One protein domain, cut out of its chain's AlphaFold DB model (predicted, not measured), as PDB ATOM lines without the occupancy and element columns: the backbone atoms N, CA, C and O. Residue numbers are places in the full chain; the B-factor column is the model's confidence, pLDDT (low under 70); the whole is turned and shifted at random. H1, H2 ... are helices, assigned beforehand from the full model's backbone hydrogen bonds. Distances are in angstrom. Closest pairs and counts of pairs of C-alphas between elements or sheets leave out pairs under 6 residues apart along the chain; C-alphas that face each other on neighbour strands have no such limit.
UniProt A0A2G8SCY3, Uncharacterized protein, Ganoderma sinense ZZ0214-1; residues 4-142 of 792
ATOM      1  N   ASP A   4      16.755  44.753  21.898       80.00
ATOM      2  CA  ASP A   4      16.532  43.477  22.575       80.00
ATOM      3  C   ASP A   4      15.708  42.487  21.727       80.00
ATOM      4  O   ASP A   4      15.904  41.278  21.853       80.00
ATOM      5  N   PHE A   5      14.862  42.953  20.795       83.31
ATOM      6  CA  PHE A   5      14.179  42.071  19.840       83.31
ATOM      7  C   PHE A   5      15.179  41.293  18.976       83.31
ATOM      8  O   PHE A   5      15.026  40.085  18.801       83.31
ATOM      9  N   ILE A   6      16.229  41.952  18.475       77.69
ATOM     10  CA  ILE A   6      17.227  41.327  17.594       77.69
ATOM     11  C   ILE A   6      18.063  40.307  18.377       77.69
ATOM     12  O   ILE A   6      18.249  39.175  17.924       77.69
ATOM     13  N   LEU A   7      18.484  40.666  19.594       83.62
ATOM     14  CA  LEU A   7      19.165  39.747  20.509       83.62
ATOM     15  C   LEU A   7      18.282  38.530  20.851       83.62
ATOM     16  O   LEU A   7      18.771  37.401  20.887       83.62
ATOM     17  N   ASN A   8      16.975  38.729  21.038       85.88
ATOM     18  CA  ASN A   8      16.026  37.646  21.288       85.88
ATOM     19  C   ASN A   8      15.782  36.759  20.052       85.88
ATOM     20  O   ASN A   8      15.619  35.548  20.215       85.88
ATOM     21  N   GLN A   9      15.841  37.290  18.822       83.12
ATOM     22  CA  GLN A   9      15.827  36.458  17.606       83.12
ATOM     23  C   GLN A   9      17.070  35.559  17.518       83.12
ATOM     24  O   GLN A   9      16.939  34.368  17.233       83.12
ATOM     25  N   VAL A  10      18.267  36.073  17.823       83.06
ATOM     26  CA  VAL A  10      19.498  35.258  17.772       83.06
ATOM     27  C   VAL A  10      19.561  34.235  18.911       83.06
ATOM     28  O   VAL A  10      19.895  33.078  18.656       83.06
ATOM     29  N   LYS A  11      19.103  34.581  20.121       87.25
ATOM     30  CA  LYS A  11      18.866  33.601  21.202       87.25
ATOM     31  C   LYS A  11      17.878  32.508  20.789       87.25
ATOM     32  O   LYS A  11      18.102  31.338  21.090       87.25
ATOM     33  N   SER A  12      16.808  32.867  20.076       87.50
ATOM     34  CA  SER A  12      15.826  31.901  19.563       87.50
ATOM     35  C   SER A  12      16.451  30.974  18.518       87.50
ATOM     36  O   SER A  12      16.280  29.758  18.600       87.50
ATOM     37  N   LEU A  13      17.247  31.514  17.584       84.69
ATOM     38  CA  LEU A  13      18.008  30.721  16.613       84.69
ATOM     39  C   LEU A  13      18.943  29.730  17.318       84.69
ATOM     40  O   LEU A  13      18.909  28.535  17.023       84.69
ATOM     41  N   ARG A  14      19.718  30.212  18.298       89.44
ATOM     42  CA  ARG A  14      20.625  29.410  19.127       89.44
ATOM     43  C   ARG A  14      19.893  28.257  19.815       89.44
ATOM     44  O   ARG A  14      20.289  27.105  19.670       89.44
ATOM     45  N   GLN A  15      18.799  28.545  20.523       90.50
ATOM     46  CA  GLN A  15      18.010  27.537  21.245       90.50
ATOM     47  C   GLN A  15      17.428  26.464  20.314       90.50
ATOM     48  O   GLN A  15      17.449  25.280  20.657       90.50
ATOM     49  N   VAL A  16      16.933  26.853  19.134       87.00
ATOM     50  CA  VAL A  16      16.402  25.899  18.151       87.00
ATOM     51  C   VAL A  16      17.523  25.035  17.574       87.00
ATOM     52  O   VAL A  16      17.365  23.819  17.522       87.00
ATOM     53  N   LEU A  17      18.676  25.610  17.218       86.62
ATOM     54  CA  LEU A  17      19.816  24.836  16.715       86.62
ATOM     55  C   LEU A  17      20.366  23.860  17.767       86.62
ATOM     56  O   LEU A  17      20.569  22.693  17.440       86.62
ATOM     57  N   VAL A  18      20.529  24.277  19.029       90.94
ATOM     58  CA  VAL A  18      20.953  23.384  20.130       90.94
ATOM     59  C   VAL A  18      19.974  22.218  20.304       90.94
ATOM     60  O   VAL A  18      20.399  21.069  20.430       90.94
ATOM     61  N   ALA A  19      18.663  22.485  20.263       89.25
ATOM     62  CA  ALA A  19      17.648  21.439  20.356       89.25
ATOM     63  C   ALA A  19      17.689  20.477  19.156       89.25
ATOM     64  O   ALA A  19      17.617  19.265  19.351       89.25
ATOM     65  N   ASN A  20      17.875  20.997  17.939       88.56
ATOM     66  CA  ASN A  20      18.043  20.184  16.734       88.56
ATOM     67  C   ASN A  20      19.283  19.278  16.850       88.56
ATOM     68  O   ASN A  20      19.216  18.112  16.476       88.56
ATOM     69  N   MET A  21      20.399  19.776  17.401       87.62
ATOM     70  CA  MET A  21      21.630  18.984  17.554       87.62
ATOM     71  C   MET A  21      21.490  17.876  18.586       87.62
ATOM     72  O   MET A  21      21.919  16.750  18.333       87.62
ATOM     73  N   LYS A  22      20.824  18.168  19.707       90.69
ATOM     74  CA  LYS A  22      20.443  17.147  20.680       90.69
ATOM     75  C   LYS A  22      19.583  16.057  20.023       90.69
ATOM     76  O   LYS A  22      19.875  14.877  20.179       90.69
ATOM     77  N   GLU A  23      18.579  16.440  19.236       86.81
ATOM     78  CA  GLU A  23      17.666  15.492  18.588       86.81
ATOM     79  C   GLU A  23      18.351  14.620  17.516       86.81
ATOM     80  O   GLU A  23      18.074  13.423  17.435       86.81
ATOM     81  N   ILE A  24      19.303  15.171  16.751       86.81
ATOM     82  CA  ILE A  24      20.140  14.401  15.808       86.81
ATOM     83  C   ILE A  24      20.973  13.347  16.549       86.81
ATOM     84  O   ILE A  24      21.034  12.197  16.111       86.81
ATOM     85  N   GLN A  25      21.591  13.723  17.674       88.25
ATOM     86  CA  GLN A  25      22.402  12.819  18.496       88.25
ATOM     87  C   GLN A  25      21.551  11.720  19.150       88.25
ATOM     88  O   GLN A  25      21.913  10.545  19.078       88.25
ATOM     89  N   GLU A  26      20.406  12.075  19.744       89.25
ATOM     90  CA  GLU A  26      19.508  11.128  20.423       89.25
ATOM     91  C   GLU A  26      18.871  10.120  19.451       89.25
ATOM     92  O   GLU A  26      18.796   8.934  19.770       89.25
ATOM     93  N   LYS A  27      18.464  10.556  18.249       87.56
ATOM     94  CA  LYS A  27      17.860   9.685  17.219       87.56
ATOM     95  C   LYS A  27      18.869   9.016  16.275       87.56
ATOM     96  O   LYS A  27      18.456   8.240  15.414       87.56
ATOM     97  N   ARG A  28      20.170   9.317  16.404       85.69
ATOM     98  CA  ARG A  28      21.242   8.881  15.480       85.69
ATOM     99  C   ARG A  28      20.955   9.214  14.008       85.69
ATOM    100  O   ARG A  28      21.284   8.444  13.110       85.69
ATOM    101  N   ILE A  29      20.322  10.359  13.758       85.94
ATOM    102  CA  ILE A  29      19.907  10.754  12.407       85.94
ATOM    103  C   ILE A  29      21.140  10.957  11.523       85.94
ATOM    104  O   ILE A  29      22.031  11.750  11.834       85.94
ATOM    105  N   GLY A  30      21.167  10.251  10.393       83.31
ATOM    106  CA  GLY A  30      22.164  10.450   9.356       83.31
ATOM    107  C   GLY A  30      21.961  11.817   8.712       83.31
ATOM    108  O   GLY A  30      20.872  12.145   8.248       83.31
ATOM    109  N   LEU A  31      23.007  12.632   8.672       83.12
ATOM    110  CA  LEU A  31      22.929  13.959   8.081       83.12
ATOM    111  C   LEU A  31      23.346  13.924   6.602       83.12
ATOM    112  O   LEU A  31      24.443  13.479   6.269       83.12
ATOM    113  N   GLU A  32      22.457  14.379   5.714       78.69
ATOM    114  CA  GLU A  32      22.699  14.443   4.264       78.69
ATOM    115  C   GLU A  32      23.058  15.857   3.794       78.69
ATOM    116  O   GLU A  32      22.449  16.843   4.210       78.69
ATOM    117  N   ASP A  33      24.058  15.935   2.910       73.25
ATOM    118  CA  ASP A  33      24.659  17.163   2.362       73.25
ATOM    119  C   ASP A  33      25.132  18.190   3.410       73.25
ATOM    120  O   ASP A  33      25.296  19.377   3.114       73.25
ATOM    121  N   THR A  34      25.361  17.747   4.649       70.38
ATOM    122  CA  THR A  34      25.712  18.635   5.758       70.38
ATOM    123  C   THR A  34      27.195  18.939   5.816       70.38
ATOM    124  O   THR A  34      28.041  18.050   5.737       70.38
ATOM    125  N   PHE A  35      27.485  20.223   5.975       61.09
ATOM    126  CA  PHE A  35      28.763  20.814   5.605       61.09
ATOM    127  C   PHE A  35      29.756  20.970   6.757       61.09
ATOM    128  O   PHE A  35      30.957  20.808   6.566       61.09
ATOM    129  N   LEU A  36      29.256  21.304   7.945       64.19
ATOM    130  CA  LEU A  36      30.067  21.598   9.122       64.19
ATOM    131  C   LEU A  36      29.800  20.555  10.202       64.19
ATOM    132  O   LEU A  36      28.668  20.091  10.350       64.19
ATOM    133  N   HIS A  37      30.809  20.264  11.027       77.19
ATOM    134  CA  HIS A  37      30.539  19.659  12.328       77.19
ATOM    135  C   HIS A  37      29.592  20.605  13.087       77.19
ATOM    136  O   HIS A  37      29.957  21.773  13.251       77.19
ATOM    137  N   PRO A  38      28.392  20.184  13.534       78.00
ATOM    138  CA  PRO A  38      27.345  21.160  13.841       78.00
ATOM    139  C   PRO A  38      27.633  22.080  15.030       78.00
ATOM    140  O   PRO A  38      27.069  23.171  15.104       78.00
ATOM    141  N   GLN A  39      28.569  21.689  15.905       78.56
ATOM    142  CA  GLN A  39      29.123  22.576  16.928       78.56
ATOM    143  C   GLN A  39      29.645  23.887  16.325       78.56
ATOM    144  O   GLN A  39      29.341  24.939  16.862       78.56
ATOM    145  N   LEU A  40      30.309  23.862  15.163       77.06
ATOM    146  CA  LEU A  40      30.835  25.075  14.532       77.06
ATOM    147  C   LEU A  40      29.720  26.053  14.127       77.06
ATOM    148  O   LEU A  40      29.926  27.262  14.181       77.06
ATOM    149  N   LEU A  41      28.530  25.566  13.751       75.94
ATOM    150  CA  LEU A  41      27.390  26.451  13.490       75.94
ATOM    151  C   LEU A  41      26.859  27.072  14.790       75.94
ATOM    152  O   LEU A  41      26.500  28.248  14.787       75.94
ATOM    153  N   LEU A  42      26.844  26.311  15.891       81.44
ATOM    154  CA  LEU A  42      26.551  26.858  17.216       81.44
ATOM    155  C   LEU A  42      27.596  27.914  17.593       81.44
ATOM    156  O   LEU A  42      27.215  29.029  17.906       81.44
ATOM    157  N   ASP A  43      28.890  27.636  17.430       80.38
ATOM    158  CA  ASP A  43      29.979  28.571  17.733       80.38
ATOM    159  C   ASP A  43      29.869  29.883  16.921       80.38
ATOM    160  O   ASP A  43      30.119  30.966  17.455       80.38
ATOM    161  N   GLN A  44      29.440  29.825  15.650       76.69
ATOM    162  CA  GLN A  44      29.153  31.028  14.848       76.69
ATOM    163  C   GLN A  44      27.919  31.801  15.350       76.69
ATOM    164  O   GLN A  44      27.921  33.032  15.330       76.69
ATOM    165  N   VAL A  45      26.864  31.113  15.802       79.62
ATOM    166  CA  VAL A  45      25.640  31.747  16.329       79.62
ATOM    167  C   VAL A  45      25.851  32.302  17.743       79.62
ATOM    168  O   VAL A  45      25.337  33.374  18.051       79.62
ATOM    169  N   ASP A  46      26.668  31.654  18.569       81.88
ATOM    170  CA  ASP A  46      27.136  32.145  19.868       81.88
ATOM    171  C   ASP A  46      28.039  33.372  19.687       81.88
ATOM    172  O   ASP A  46      27.873  34.380  20.378       81.88
ATOM    173  N   GLY A  47      28.945  33.334  18.703       77.62
ATOM    174  CA  GLY A  47      29.713  34.498  18.264       77.62
ATOM    175  C   GLY A  47      28.810  35.659  17.842       77.62
ATOM    176  O   GLY A  47      29.048  36.796  18.244       77.62
ATOM    177  N   LEU A  48      27.733  35.378  17.102       77.81
ATOM    178  CA  LEU A  48      26.747  36.377  16.686       77.81
ATOM    179  C   LEU A  48      25.922  36.922  17.858       77.81
ATOM    180  O   LEU A  48      25.720  38.132  17.925       77.81
ATOM    181  N   GLU A  49      25.495  36.084  18.807       82.56
ATOM    182  CA  GLU A  49      24.788  36.550  20.005       82.56
ATOM    183  C   GLU A  49      25.679  37.480  20.841       82.56
ATOM    184  O   GLU A  49      25.227  38.540  21.273       82.56
ATOM    185  N   ASN A  50      26.955  37.123  21.025       79.75
ATOM    186  CA  ASN A  50      27.912  37.935  21.775       79.75
ATOM    187  C   ASN A  50      28.246  39.252  21.052       79.75
ATOM    188  O   ASN A  50      28.217  40.302  21.682       79.75
ATOM    189  N   VAL A  51      28.478  39.236  19.733       77.31
ATOM    190  CA  VAL A  51      28.735  40.457  18.940       77.31
ATOM    191  C   VAL A  51      27.543  41.414  18.968       77.31
ATOM    192  O   VAL A  51      27.740  42.620  19.097       77.31
ATOM    193  N   ILE A  52      26.316  40.891  18.891       77.88
ATOM    194  CA  ILE A  52      25.085  41.687  19.006       77.88
ATOM    195  C   ILE A  52      24.926  42.239  20.425       77.88
ATOM    196  O   ILE A  52      24.560  43.398  20.590       77.88
ATOM    197  N   ARG A  53      25.229  41.440  21.457       81.25
ATOM    198  CA  ARG A  53      25.206  41.880  22.858       81.25
ATOM    199  C   ARG A  53      26.213  43.010  23.109       81.25
ATOM    200  O   ARG A  53      25.838  43.998  23.731       81.25
ATOM    201  N   ASP A  54      27.425  42.905  22.564       77.69
ATOM    202  CA  ASP A  54      28.435  43.970  22.587       77.69
ATOM    203  C   ASP A  54      27.930  45.231  21.846       77.69
ATOM    204  O   ASP A  54      28.060  46.333  22.378       77.69
ATOM    205  N   SER A  55      27.255  45.097  20.688       73.81
ATOM    206  CA  SER A  55      26.582  46.233  20.020       73.81
ATOM    207  C   SER A  55      25.539  46.908  20.923       73.81
ATOM    208  O   SER A  55      25.443  48.133  20.933       73.81
ATOM    209  N   LEU A  56      24.750  46.131  21.680       78.56
ATOM    210  CA  LEU A  56      23.712  46.680  22.565       78.56
ATOM    211  C   LEU A  56      24.295  47.385  23.797       78.56
ATOM    212  O   LEU A  56      23.665  48.305  24.311       78.56
ATOM    213  N   LEU A  57      25.457  46.948  24.286       78.06
ATOM    214  CA  LEU A  57      26.152  47.600  25.398       78.06
ATOM    215  C   LEU A  57      26.742  48.944  24.961       78.06
ATOM    216  O   LEU A  57      26.494  49.946  25.621       78.06
ATOM    217  N   LEU A  58      27.424  48.981  23.811       69.00
ATOM    218  CA  LEU A  58      27.958  50.219  23.228       69.00
ATOM    219  C   LEU A  58      26.868  51.277  23.007       69.00
ATOM    220  O   LEU A  58      27.073  52.454  23.279       69.00
ATOM    221  N   HIS A  59      25.684  50.856  22.559       70.00
ATOM    222  CA  HIS A  59      24.595  51.775  22.233       70.00
ATOM    223  C   HIS A  59      23.807  52.297  23.449       70.00
ATOM    224  O   HIS A  59      22.978  53.187  23.290       70.00
ATOM    225  N   LYS A  60      24.042  51.774  24.664       69.81
ATOM    226  CA  LYS A  60      23.391  52.269  25.896       69.81
ATOM    227  C   LYS A  60      24.063  53.501  26.506       69.81
ATOM    228  O   LYS A  60      23.437  54.160  27.328       69.81
ATOM    229  N   ASP A  61      25.284  53.815  26.077       61.47
ATOM    230  CA  ASP A  61      26.097  54.915  26.608       61.47
ATOM    231  C   ASP A  61      26.146  56.150  25.674       61.47
ATOM    232  O   ASP A  61      26.889  57.090  25.955       61.47
ATOM    233  N   GLY A  62      25.393  56.165  24.562       60.84
ATOM    234  CA  GLY A  62      25.425  57.233  23.550       60.84
ATOM    235  C   GLY A  62      24.067  57.897  23.283       60.84
ATOM    236  O   GLY A  62      23.048  57.219  23.188       60.84
ATOM    237  N   ASP A  63      24.067  59.221  23.091       60.19
ATOM    238  CA  ASP A  63      22.867  60.075  22.953       60.19
ATOM    239  C   ASP A  63      22.053  59.903  21.642       60.19
ATOM    240  O   ASP A  63      21.068  60.612  21.435       60.19
ATOM    241  N   ASP A  64      22.436  58.995  20.736       67.75
ATOM    242  CA  ASP A  64      21.797  58.819  19.419       67.75
ATOM    243  C   ASP A  64      21.230  57.394  19.229       67.75
ATOM    244  O   ASP A  64      21.928  56.518  18.706       67.75
ATOM    245  N   PRO A  65      19.967  57.145  19.633       59.47
ATOM    246  CA  PRO A  65      19.348  55.816  19.616       59.47
ATOM    247  C   PRO A  65      18.910  55.321  18.225       59.47
ATOM    248  O   PRO A  65      18.403  54.200  18.118       59.47
ATOM    249  N   ASP A  66      19.071  56.119  17.161       60.09
ATOM    250  CA  ASP A  66      18.741  55.706  15.788       60.09
ATOM    251  C   ASP A  66      19.940  55.066  15.056       60.09
ATOM    252  O   ASP A  66      19.753  54.360  14.055       60.09
ATOM    253  N   LYS A  67      21.176  55.217  15.562       62.88
ATOM    254  CA  LYS A  67      22.395  54.601  14.990       62.88
ATOM    255  C   LYS A  67      22.578  53.116  15.355       62.88
ATOM    256  O   LYS A  67      23.661  52.690  15.759       62.88
ATOM    257  N   LEU A  68      21.551  52.289  15.162       58.28
ATOM    258  CA  LEU A  68      21.662  50.851  15.424       58.28
ATOM    259  C   LEU A  68      22.676  50.169  14.491       58.28
ATOM    260  O   LEU A  68      22.498  50.093  13.275       58.28
ATOM    261  N   VAL A  69      23.717  49.593  15.099       62.16
ATOM    262  CA  VAL A  69      24.859  48.950  14.415       62.16
ATOM    263  C   VAL A  69      24.454  47.728  13.571       62.16
ATOM    264  O   VAL A  69      25.159  47.317  12.646       62.16
ATOM    265  N   ILE A  70      23.278  47.160  13.849       66.12
ATOM    266  CA  ILE A  70      22.624  46.140  13.031       66.12
ATOM    267  C   ILE A  70      21.600  46.854  12.148       66.12
ATOM    268  O   ILE A  70      20.522  47.224  12.608       66.12
ATOM    269  N   SER A  71      21.919  47.034  10.867       67.88
ATOM    270  CA  SER A  71      20.987  47.655   9.926       67.88
ATOM    271  C   SER A  71      19.702  46.833   9.790       67.88
ATOM    272  O   SER A  71      19.766  45.611   9.651       67.88
ATOM    273  N   ASN A  72      18.547  47.510   9.717       70.56
ATOM    274  CA  ASN A  72      17.215  46.895   9.568       70.56
ATOM    275  C   ASN A  72      17.101  45.882   8.403       70.56
ATOM    276  O   ASN A  72      16.196  45.054   8.402       70.56
ATOM    277  N   SER A  73      18.012  45.914   7.425       74.38
ATOM    278  CA  SER A  73      18.110  44.963   6.312       74.38
ATOM    279  C   SER A  73      18.663  43.576   6.676       74.38
ATOM    280  O   SER A  73      18.386  42.622   5.952       74.38
ATOM    281  N   ASP A  74      19.409  43.419   7.778       73.69
ATOM    282  CA  ASP A  74      19.897  42.103   8.230       73.69
ATOM    283  C   ASP A  74      18.843  41.356   9.082       73.69
ATOM    284  O   ASP A  74      18.883  40.129   9.194       73.69
ATOM    285  N   LEU A  75      17.846  42.059   9.638       73.00
ATOM    286  CA  LEU A  75      16.816  41.468  10.501       73.00
ATOM    287  C   LEU A  75      15.860  40.485   9.780       73.00
ATOM    288  O   LEU A  75      15.628  39.408  10.333       73.00
ATOM    289  N   PRO A  76      15.327  40.761   8.568       80.62
ATOM    290  CA  PRO A  76      14.506  39.789   7.836       80.62
ATOM    291  C   PRO A  76      15.244  38.474   7.553       80.62
ATOM    292  O   PRO A  76      14.635  37.407   7.570       80.62
ATOM    293  N   MET A  77      16.563  38.545   7.352       83.81
ATOM    294  CA  MET A  77      17.431  37.379   7.179       83.81
ATOM    295  C   MET A  77      17.580  36.592   8.492       83.81
ATOM    296  O   MET A  77      17.383  35.379   8.477       83.81
ATOM    297  N   LEU A  78      17.785  37.252   9.639       76.94
ATOM    298  CA  LEU A  78      17.781  36.582  10.952       76.94
ATOM    299  C   LEU A  78      16.441  35.892  11.265       76.94
ATOM    300  O   LEU A  78      16.430  34.735  11.686       76.94
ATOM    301  N   VAL A  79      15.310  36.555  11.006       81.88
ATOM    302  CA  VAL A  79      13.970  35.959  11.184       81.88
ATOM    303  C   VAL A  79      13.767  34.775  10.227       81.88
ATOM    304  O   VAL A  79      13.276  33.722  10.638       81.88
ATOM    305  N   GLY A  80      14.212  34.894   8.972       83.00
ATOM    306  CA  GLY A  80      14.230  33.791   8.008       83.00
ATOM    307  C   GLY A  80      15.097  32.610   8.462       83.00
ATOM    308  O   GLY A  80      14.712  31.451   8.271       83.00
ATOM    309  N   HIS A  81      16.224  32.871   9.129       85.38
ATOM    310  CA  HIS A  81      17.078  31.830   9.698       85.38
ATOM    311  C   HIS A  81      16.396  31.095  10.861       85.38
ATOM    312  O   HIS A  81      16.399  29.861  10.869       85.38
ATOM    313  N   VAL A  82      15.732  31.808  11.782       83.56
ATOM    314  CA  VAL A  82      14.921  31.199  12.863       83.56
ATOM    315  C   VAL A  82      13.816  30.311  12.282       83.56
ATOM    316  O   VAL A  82      13.680  29.151  12.674       83.56
ATOM    317  N   GLN A  83      13.067  30.804  11.290       87.31
ATOM    318  CA  GLN A  83      12.019  30.020  10.622       87.31
ATOM    319  C   GLN A  83      12.572  28.780   9.902       87.31
ATOM    320  O   GLN A  83      11.913  27.740   9.868       87.31
ATOM    321  N   THR A  84      13.778  28.864   9.337       88.19
ATOM    322  CA  THR A  84      14.449  27.730   8.680       88.19
ATOM    323  C   THR A  84      14.872  26.672   9.702       88.19
ATOM    324  O   THR A  84      14.599  25.489   9.501       88.19
ATOM    325  N   ALA A  85      15.431  27.088  10.843       86.25
ATOM    326  CA  ALA A  85      15.789  26.193  11.945       86.25
ATOM    327  C   ALA A  85      14.567  25.495  12.565       86.25
ATOM    328  O   ALA A  85      14.637  24.308  12.888       86.25
ATOM    329  N   LEU A  86      13.432  26.196  12.675       87.44
ATOM    330  CA  LEU A  86      12.164  25.621  13.139       87.44
ATOM    331  C   LEU A  86      11.587  24.602  12.143       87.44
ATOM    332  O   LEU A  86      11.152  23.532  12.559       87.44
ATOM    333  N   LYS A  87      11.640  24.877  10.833       90.12
ATOM    334  CA  LYS A  87      11.229  23.910   9.795       90.12
ATOM    335  C   LYS A  87      12.081  22.641   9.831       90.12
ATOM    336  O   LYS A  87      11.542  21.541   9.742       90.12
ATOM    337  N   ASP A  88      13.395  22.781   9.991       90.00
ATOM    338  CA  ASP A  88      14.295  21.638  10.169       90.00
ATOM    339  C   ASP A  88      14.025  20.876  11.470       90.00
ATOM    340  O   ASP A  88      14.076  19.648  11.463       90.00
ATOM    341  N   ARG A  89      13.651  21.567  12.555       88.00
ATOM    342  CA  ARG A  89      13.214  20.908  13.791       88.00
ATOM    343  C   ARG A  89      12.014  20.003  13.547       88.00
ATOM    344  O   ARG A  89      12.043  18.843  13.932       88.00
ATOM    345  N   THR A  90      10.988  20.488  12.848       89.38
ATOM    346  CA  THR A  90       9.809  19.671  12.523       89.38
ATOM    347  C   THR A  90      10.165  18.463  11.644       89.38
ATOM    348  O   THR A  90       9.602  17.389  11.844       89.38
ATOM    349  N   LYS A  91      11.139  18.581  10.724       89.62
ATOM    350  CA  LYS A  91      11.666  17.412   9.989       89.62
ATOM    351  C   LYS A  91      12.313  16.395  10.930       89.62
ATOM    352  O   LYS A  91      12.008  15.216  10.823       89.62
ATOM    353  N   LEU A  92      13.190  16.840  11.835       88.25
ATOM    354  CA  LEU A  92      13.881  15.972  12.798       88.25
ATOM    355  C   LEU A  92      12.900  15.281  13.748       88.25
ATOM    356  O   LEU A  92      13.023  14.082  13.987       88.25
ATOM    357  N   GLN A  93      11.883  16.007  14.214       89.25
ATOM    358  CA  GLN A  93      10.807  15.483  15.054       89.25
ATOM    359  C   GLN A  93      10.030  14.359  14.366       89.25
ATOM    360  O   GLN A  93       9.797  13.325  14.993       89.25
ATOM    361  N   ASN A  94       9.741  14.518  13.073       89.12
ATOM    362  CA  ASN A  94       9.020  13.535  12.262       89.12
ATOM    363  C   ASN A  94       9.914  12.424  11.669       89.12
ATOM    364  O   ASN A  94       9.389  11.449  11.135       89.12
ATOM    365  N   ALA A  95      11.242  12.556  11.730       87.75
ATOM    366  CA  ALA A  95      12.177  11.552  11.233       87.75
ATOM    367  C   ALA A  95      12.286  10.355  12.193       87.75
ATOM    368  O   ALA A  95      12.350  10.523  13.415       87.75
ATOM    369  N   SER A  96      12.344   9.145  11.628       88.19
ATOM    370  CA  SER A  96      12.641   7.927  12.385       88.19
ATOM    371  C   SER A  96      14.105   7.887  12.826       88.19
ATOM    372  O   SER A  96      14.960   8.572  12.260       88.19
ATOM    373  N   SER A  97      14.412   7.022  13.795       85.69
ATOM    374  CA  SER A  97      15.795   6.624  14.068       85.69
ATOM    375  C   SER A  97      16.478   6.115  12.796       85.69
ATOM    376  O   SER A  97      15.812   5.555  11.919       85.69
ATOM    377  N   ASP A  98      17.786   6.355  12.695       80.44
ATOM    378  CA  ASP A  98      18.655   5.989  11.564       80.44
ATOM    379  C   ASP A  98      18.220   6.538  10.180       80.44
ATOM    380  O   ASP A  98      18.850   6.241   9.160       80.44
ATOM    381  N   ALA A  99      17.186   7.388  10.117       85.00
ATOM    382  CA  ALA A  99      16.804   8.090   8.897       85.00
ATOM    383  C   ALA A  99      17.926   9.024   8.438       85.00
ATOM    384  O   ALA A  99      18.595   9.664   9.253       85.00
ATOM    385  N   LYS A 100      18.077   9.164   7.119       86.12
ATOM    386  CA  LYS A 100      18.890  10.227   6.535       86.12
ATOM    387  C   LYS A 100      18.037  11.466   6.283       86.12
ATOM    388  O   LYS A 100      16.950  11.360   5.717       86.12
ATOM    389  N   VAL A 101      18.500  12.630   6.738       87.44
ATOM    390  CA  VAL A 101      17.738  13.883   6.683       87.44
ATOM    391  C   VAL A 101      18.632  15.044   6.254       87.44
ATOM    392  O   VAL A 101      19.656  15.336   6.874       87.44
ATOM    393  N   ARG A 102      18.193  15.768   5.219       88.62
ATOM    394  CA  ARG A 102      18.820  17.010   4.756       88.62
ATOM    395  C   ARG A 102      18.206  18.237   5.440       88.62
ATOM    396  O   ARG A 102      17.049  18.618   5.200       88.62
ATOM    397  N   LEU A 103      19.005  18.875   6.289       87.88
ATOM    398  CA  LEU A 103      18.631  20.058   7.069       87.88
ATOM    399  C   LEU A 103      19.103  21.328   6.359       87.88
ATOM    400  O   LEU A 103      20.292  21.482   6.095       87.88
ATOM    401  N   ALA A 104      18.186  22.249   6.067       87.06
ATOM    402  CA  ALA A 104      18.489  23.505   5.380       87.06
ATOM    403  C   ALA A 104      19.488  24.383   6.160       87.06
ATOM    404  O   ALA A 104      20.325  25.046   5.556       87.06
ATOM    405  N   THR A 105      19.454  24.321   7.491       85.25
ATOM    406  CA  THR A 105      20.393  24.969   8.420       85.25
ATOM    407  C   THR A 105      21.816  24.407   8.384       85.25
ATOM    408  O   THR A 105      22.741  25.080   8.825       85.25
ATOM    409  N   MET A 106      22.014  23.200   7.847       81.50
ATOM    410  CA  MET A 106      23.325  22.538   7.754       81.50
ATOM    411  C   MET A 106      23.913  22.554   6.330       81.50
ATOM    412  O   MET A 106      25.033  22.085   6.116       81.50
ATOM    413  N   VAL A 107      23.168  23.093   5.356       85.75
ATOM    414  CA  VAL A 107      23.617  23.318   3.970       85.75
ATOM    415  C   VAL A 107      24.614  24.490   3.943       85.75
ATOM    416  O   VAL A 107      24.380  25.484   4.638       85.75
ATOM    417  N   PRO A 108      25.682  24.452   3.112       80.94
ATOM    418  CA  PRO A 108      26.711  25.497   3.097       80.94
ATOM    419  C   PRO A 108      26.176  26.930   2.955       80.94
ATOM    420  O   PRO A 108      26.698  27.842   3.588       80.94
ATOM    421  N   ALA A 109      25.110  27.126   2.171       84.25
ATOM    422  CA  ALA A 109      24.491  28.433   1.945       84.25
ATOM    423  C   ALA A 109      23.964  29.095   3.234       84.25
ATOM    424  O   ALA A 109      24.146  30.295   3.416       84.25
ATOM    425  N   PHE A 110      23.361  28.329   4.150       85.50
ATOM    426  CA  PHE A 110      22.856  28.870   5.417       85.50
ATOM    427  C   PHE A 110      24.006  29.309   6.325       85.50
ATOM    428  O   PHE A 110      24.028  30.438   6.815       85.50
ATOM    429  N   ALA A 111      24.996  28.432   6.507       81.56
ATOM    430  CA  ALA A 111      26.168  28.731   7.321       81.56
ATOM    431  C   ALA A 111      26.945  29.938   6.765       81.56
ATOM    432  O   ALA A 111      27.401  30.788   7.531       81.56
ATOM    433  N   LEU A 112      27.040  30.054   5.435       83.75
ATOM    434  CA  LEU A 112      27.659  31.189   4.758       83.75
ATOM    435  C   LEU A 112      26.918  32.507   5.036       83.75
ATOM    436  O   LEU A 112      27.575  33.481   5.395       83.75
ATOM    437  N   GLU A 113      25.584  32.559   4.931       84.25
ATOM    438  CA  GLU A 113      24.824  33.783   5.245       84.25
ATOM    439  C   GLU A 113      24.890  34.150   6.741       84.25
ATOM    440  O   GLU A 113      24.965  35.335   7.066       84.25
ATOM    441  N   VAL A 114      24.958  33.176   7.659       81.00
ATOM    442  CA  VAL A 114      25.209  33.437   9.093       81.00
ATOM    443  C   VAL A 114      26.601  34.049   9.313       81.00
ATOM    444  O   VAL A 114      26.716  35.093   9.957       81.00
ATOM    445  N   ALA A 115      27.658  33.475   8.726       81.12
ATOM    446  CA  ALA A 115      29.017  34.018   8.828       81.12
ATOM    447  C   ALA A 115      29.157  35.400   8.151       81.12
ATOM    448  O   ALA A 115      29.895  36.265   8.622       81.12
ATOM    449  N   LYS A 116      28.405  35.646   7.075       84.25
ATOM    450  CA  LYS A 116      28.299  36.938   6.377       84.25
ATOM    451  C   LYS A 116      27.622  37.999   7.247       84.25
ATOM    452  O   LYS A 116      28.093  39.134   7.290       84.25
ATOM    453  N   ALA A 117      26.553  37.633   7.961       81.25
ATOM    454  CA  ALA A 117      25.878  38.491   8.935       81.25
ATOM    455  C   ALA A 117      26.806  38.856  10.103       81.25
ATOM    456  O   ALA A 117      26.917  40.031  10.467       81.25
ATOM    457  N   LEU A 118      27.535  37.868  10.636       78.75
ATOM    458  CA  LEU A 118      28.561  38.072  11.660       78.75
ATOM    459  C   LEU A 118      29.655  39.031  11.169       78.75
ATOM    460  O   LEU A 118      29.927  40.032  11.827       78.75
ATOM    461  N   ASN A 119      30.217  38.797   9.979       82.12
ATOM    462  CA  ASN A 119      31.259  39.639   9.383       82.12
ATOM    463  C   ASN A 119      30.796  41.094   9.190       82.12
ATOM    464  O   ASN A 119      31.493  42.018   9.603       82.12
ATOM    465  N   ARG A 120      29.585  41.312   8.652       82.81
ATOM    466  CA  ARG A 120      28.973  42.653   8.542       82.81
ATOM    467  C   ARG A 120      28.857  43.348   9.897       82.81
ATOM    468  O   ARG A 120      29.199  44.521  10.013       82.81
ATOM    469  N   THR A 121      28.368  42.638  10.911       77.88
ATOM    470  CA  THR A 121      28.090  43.225  12.230       77.88
ATOM    471  C   THR A 121      29.390  43.554  12.962       77.88
ATOM    472  O   THR A 121      29.544  44.664  13.462       77.88
ATOM    473  N   VAL A 122      30.384  42.659  12.920       80.00
ATOM    474  CA  VAL A 122      31.730  42.907  13.466       80.00
ATOM    475  C   VAL A 122      32.426  44.074  12.759       80.00
ATOM    476  O   VAL A 122      33.024  44.909  13.433       80.00
ATOM    477  N   GLN A 123      32.317  44.187  11.429       80.25
ATOM    478  CA  GLN A 123      32.875  45.322  10.682       80.25
ATOM    479  C   GLN A 123      32.242  46.659  11.092       80.25
ATOM    480  O   GLN A 123      32.970  47.624  11.317       80.25
ATOM    481  N   ARG A 124      30.910  46.724  11.237       79.88
ATOM    482  CA  ARG A 124      30.215  47.950  11.672       79.88
ATOM    483  C   ARG A 124      30.532  48.305  13.125       79.88
ATOM    484  O   ARG A 124      30.889  49.451  13.376       79.88
ATOM    485  N   ASN A 125      30.506  47.330  14.043       73.88
ATOM    486  CA  ASN A 125      30.967  47.522  15.424       73.88
ATOM    487  C   ASN A 125      32.394  48.099  15.422       73.88
ATOM    488  O   ASN A 125      32.646  49.130  16.031       73.88
ATOM    489  N   SER A 126      33.320  47.485  14.679       76.69
ATOM    490  CA  SER A 126      34.719  47.928  14.592       76.69
ATOM    491  C   SER A 126      34.887  49.335  14.016       76.69
ATOM    492  O   SER A 126      35.769  50.065  14.466       76.69
ATOM    493  N   ALA A 127      34.040  49.739  13.067       77.81
ATOM    494  CA  ALA A 127      34.037  51.091  12.516       77.81
ATOM    495  C   ALA A 127      33.489  52.135  13.506       77.81
ATOM    496  O   ALA A 127      33.965  53.267  13.499       77.81
ATOM    497  N   GLN A 128      32.529  51.771  14.364       72.38
ATOM    498  CA  GLN A 128      32.007  52.657  15.408       72.38
ATOM    499  C   GLN A 128      32.977  52.788  16.593       72.38
ATOM    500  O   GLN A 128      33.322  53.905  16.970       72.38
ATOM    501  N   ILE A 129      33.485  51.666  17.118       70.12
ATOM    502  CA  ILE A 129      34.402  51.624  18.275       70.12
ATOM    503  C   ILE A 129      35.691  52.426  18.012       70.12
ATOM    504  O   ILE A 129      36.285  52.974  18.934       70.12
ATOM    505  N   GLN A 130      36.124  52.547  16.752       70.38
ATOM    506  CA  GLN A 130      37.274  53.385  16.381       70.38
ATOM    507  C   GLN A 130      37.042  54.897  16.579       70.38
ATOM    508  O   GLN A 130      38.018  55.644  16.590       70.38
ATOM    509  N   ASN A 131      35.796  55.340  16.783       68.31
ATOM    510  CA  ASN A 131      35.439  56.737  17.063       68.31
ATOM    511  C   ASN A 131      35.123  56.995  18.553       68.31
ATOM    512  O   ASN A 131      35.088  58.149  18.972       68.31
ATOM    513  N   GLU A 132      34.880  55.947  19.349       63.91
ATOM    514  CA  GLU A 132      34.326  56.021  20.712       63.91
ATOM    515  C   GLU A 132      35.288  55.334  21.705       63.91
ATOM    516  O   GLU A 132      35.293  54.116  21.885       63.91
ATOM    517  N   THR A 133      36.178  56.122  22.318       55.59
ATOM    518  CA  THR A 133      37.421  55.636  22.948       55.59
ATOM    519  C   THR A 133      37.282  55.094  24.382       55.59
ATOM    520  O   THR A 133      37.940  55.594  25.295       55.59
ATOM    521  N   ASP A 134      36.503  54.028  24.588       63.03
ATOM    522  CA  ASP A 134      36.634  53.157  25.774       63.03
ATOM    523  C   ASP A 134      36.558  51.662  25.412       63.03
ATOM    524  O   ASP A 134      35.510  51.015  25.437       63.03
ATOM    525  N   LEU A 135      37.723  51.097  25.090       60.72
ATOM    526  CA  LEU A 135      37.880  49.700  24.673       60.72
ATOM    527  C   LEU A 135      37.654  48.677  25.803       60.72
ATOM    528  O   LEU A 135      37.585  47.481  25.525       60.72
ATOM    529  N   ASN A 136      37.539  49.107  27.066       61.78
ATOM    530  CA  ASN A 136      37.461  48.197  28.217       61.78
ATOM    531  C   ASN A 136      36.073  47.559  28.406       61.78
ATOM    532  O   ASN A 136      35.940  46.591  29.152       61.78
ATOM    533  N   LYS A 137      35.038  48.092  27.744       61.22
ATOM    534  CA  LYS A 137      33.632  47.671  27.899       61.22
ATOM    535  C   LYS A 137      33.209  46.492  27.011       61.22
ATOM    536  O   LYS A 137      32.060  46.067  27.078       61.22
ATOM    537  N   ILE A 138      34.103  45.988  26.158       61.31
ATOM    538  CA  ILE A 138      33.763  45.125  25.015       61.31
ATOM    539  C   ILE A 138      34.429  43.757  25.179       61.31
ATOM    540  O   ILE A 138      35.644  43.683  25.375       61.31
ATOM    541  N   SER A 139      33.677  42.659  25.039       57.81
ATOM    542  CA  SER A 139      34.266  41.316  25.153       57.81
ATOM    543  C   SER A 139      35.221  41.000  23.993       57.81
ATOM    544  O   SER A 139      36.172  40.235  24.160       57.81
ATOM    545  N   MET A 140      34.986  41.594  22.821       57.53
ATOM    546  CA  MET A 140      35.867  41.556  21.648       57.53
ATOM    547  C   MET A 140      36.977  42.629  21.727       57.53
ATOM    548  O   MET A 140      37.021  43.553  20.914       57.53
ATOM    549  N   SER A 141      37.899  42.499  22.687       55.38
ATOM    550  CA  SER A 141      38.860  43.544  23.115       55.38
ATOM    551  C   SER A 141      39.866  44.083  22.073       55.38
ATOM    552  O   SER A 141      40.640  44.989  22.378       55.38
ATOM    553  N   GLN A 142      39.858  43.591  20.828       65.38
ATOM    554  CA  GLN A 142      40.523  44.234  19.686       65.38
ATOM    555  C   GLN A 142      39.634  44.173  18.426       65.38
ATOM    556  O   GLN A 142      39.618  43.149  17.731       65.38
TER     557      GLN A 142
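What this domain is: This is residues 4 to 142 of the 792 residues of an uncharacterized protein of Ganoderma sinense ZZ0214-1 (UniProt A0A2G8SCY3). Four long helices form a rod-shaped up-and-down bundle, each running against the one before: H1 and H2 make a hairpin, H3 packs on H1, H4 packs on H2, and H3 and H4 close the ring only partly. The printed part has 139 residues with H1, H2, H3, H4 in chain order and no named strand, all helix. It is only just compact, close to loose (radius of gyration of the C-alphas 16.9 A), spanning 54 by 25 by 22 A.

Where its parts are: H1, residues 4 to 27, 34.2 A, begins at C-alpha 4 (16.532, 43.477, 22.575). H2 is residues 38 to 58, 30.5 A; H3, 75 to 94, 29.1 A. H4, 108 to 129, 31.2 A, ends at C-alpha 129 (34.402, 51.624, 18.275).

How they stand to each other: H1 touches H2, opposite ways, at a shallow tilt of 15 degrees; closest C-alphas Val 10 and Glu 49, 5.9 A. H1 touches H3 the same way, C-alphas Leu 13 and Val 82, 4.9 A. H2 touches H4 the same way, C-alphas Leu 48 and Leu 118, 5.6 A. H1 and H4 are apart. Every O i to N i+4 pair in H1 to H4 is within hydrogen-bond range.

The domain as a whole: The printed part has no cut. Links H2 to H3 and H3 to H4 are long. Low pLDDT: residues 35 to 36, 58, 60 to 71, 131 to 142.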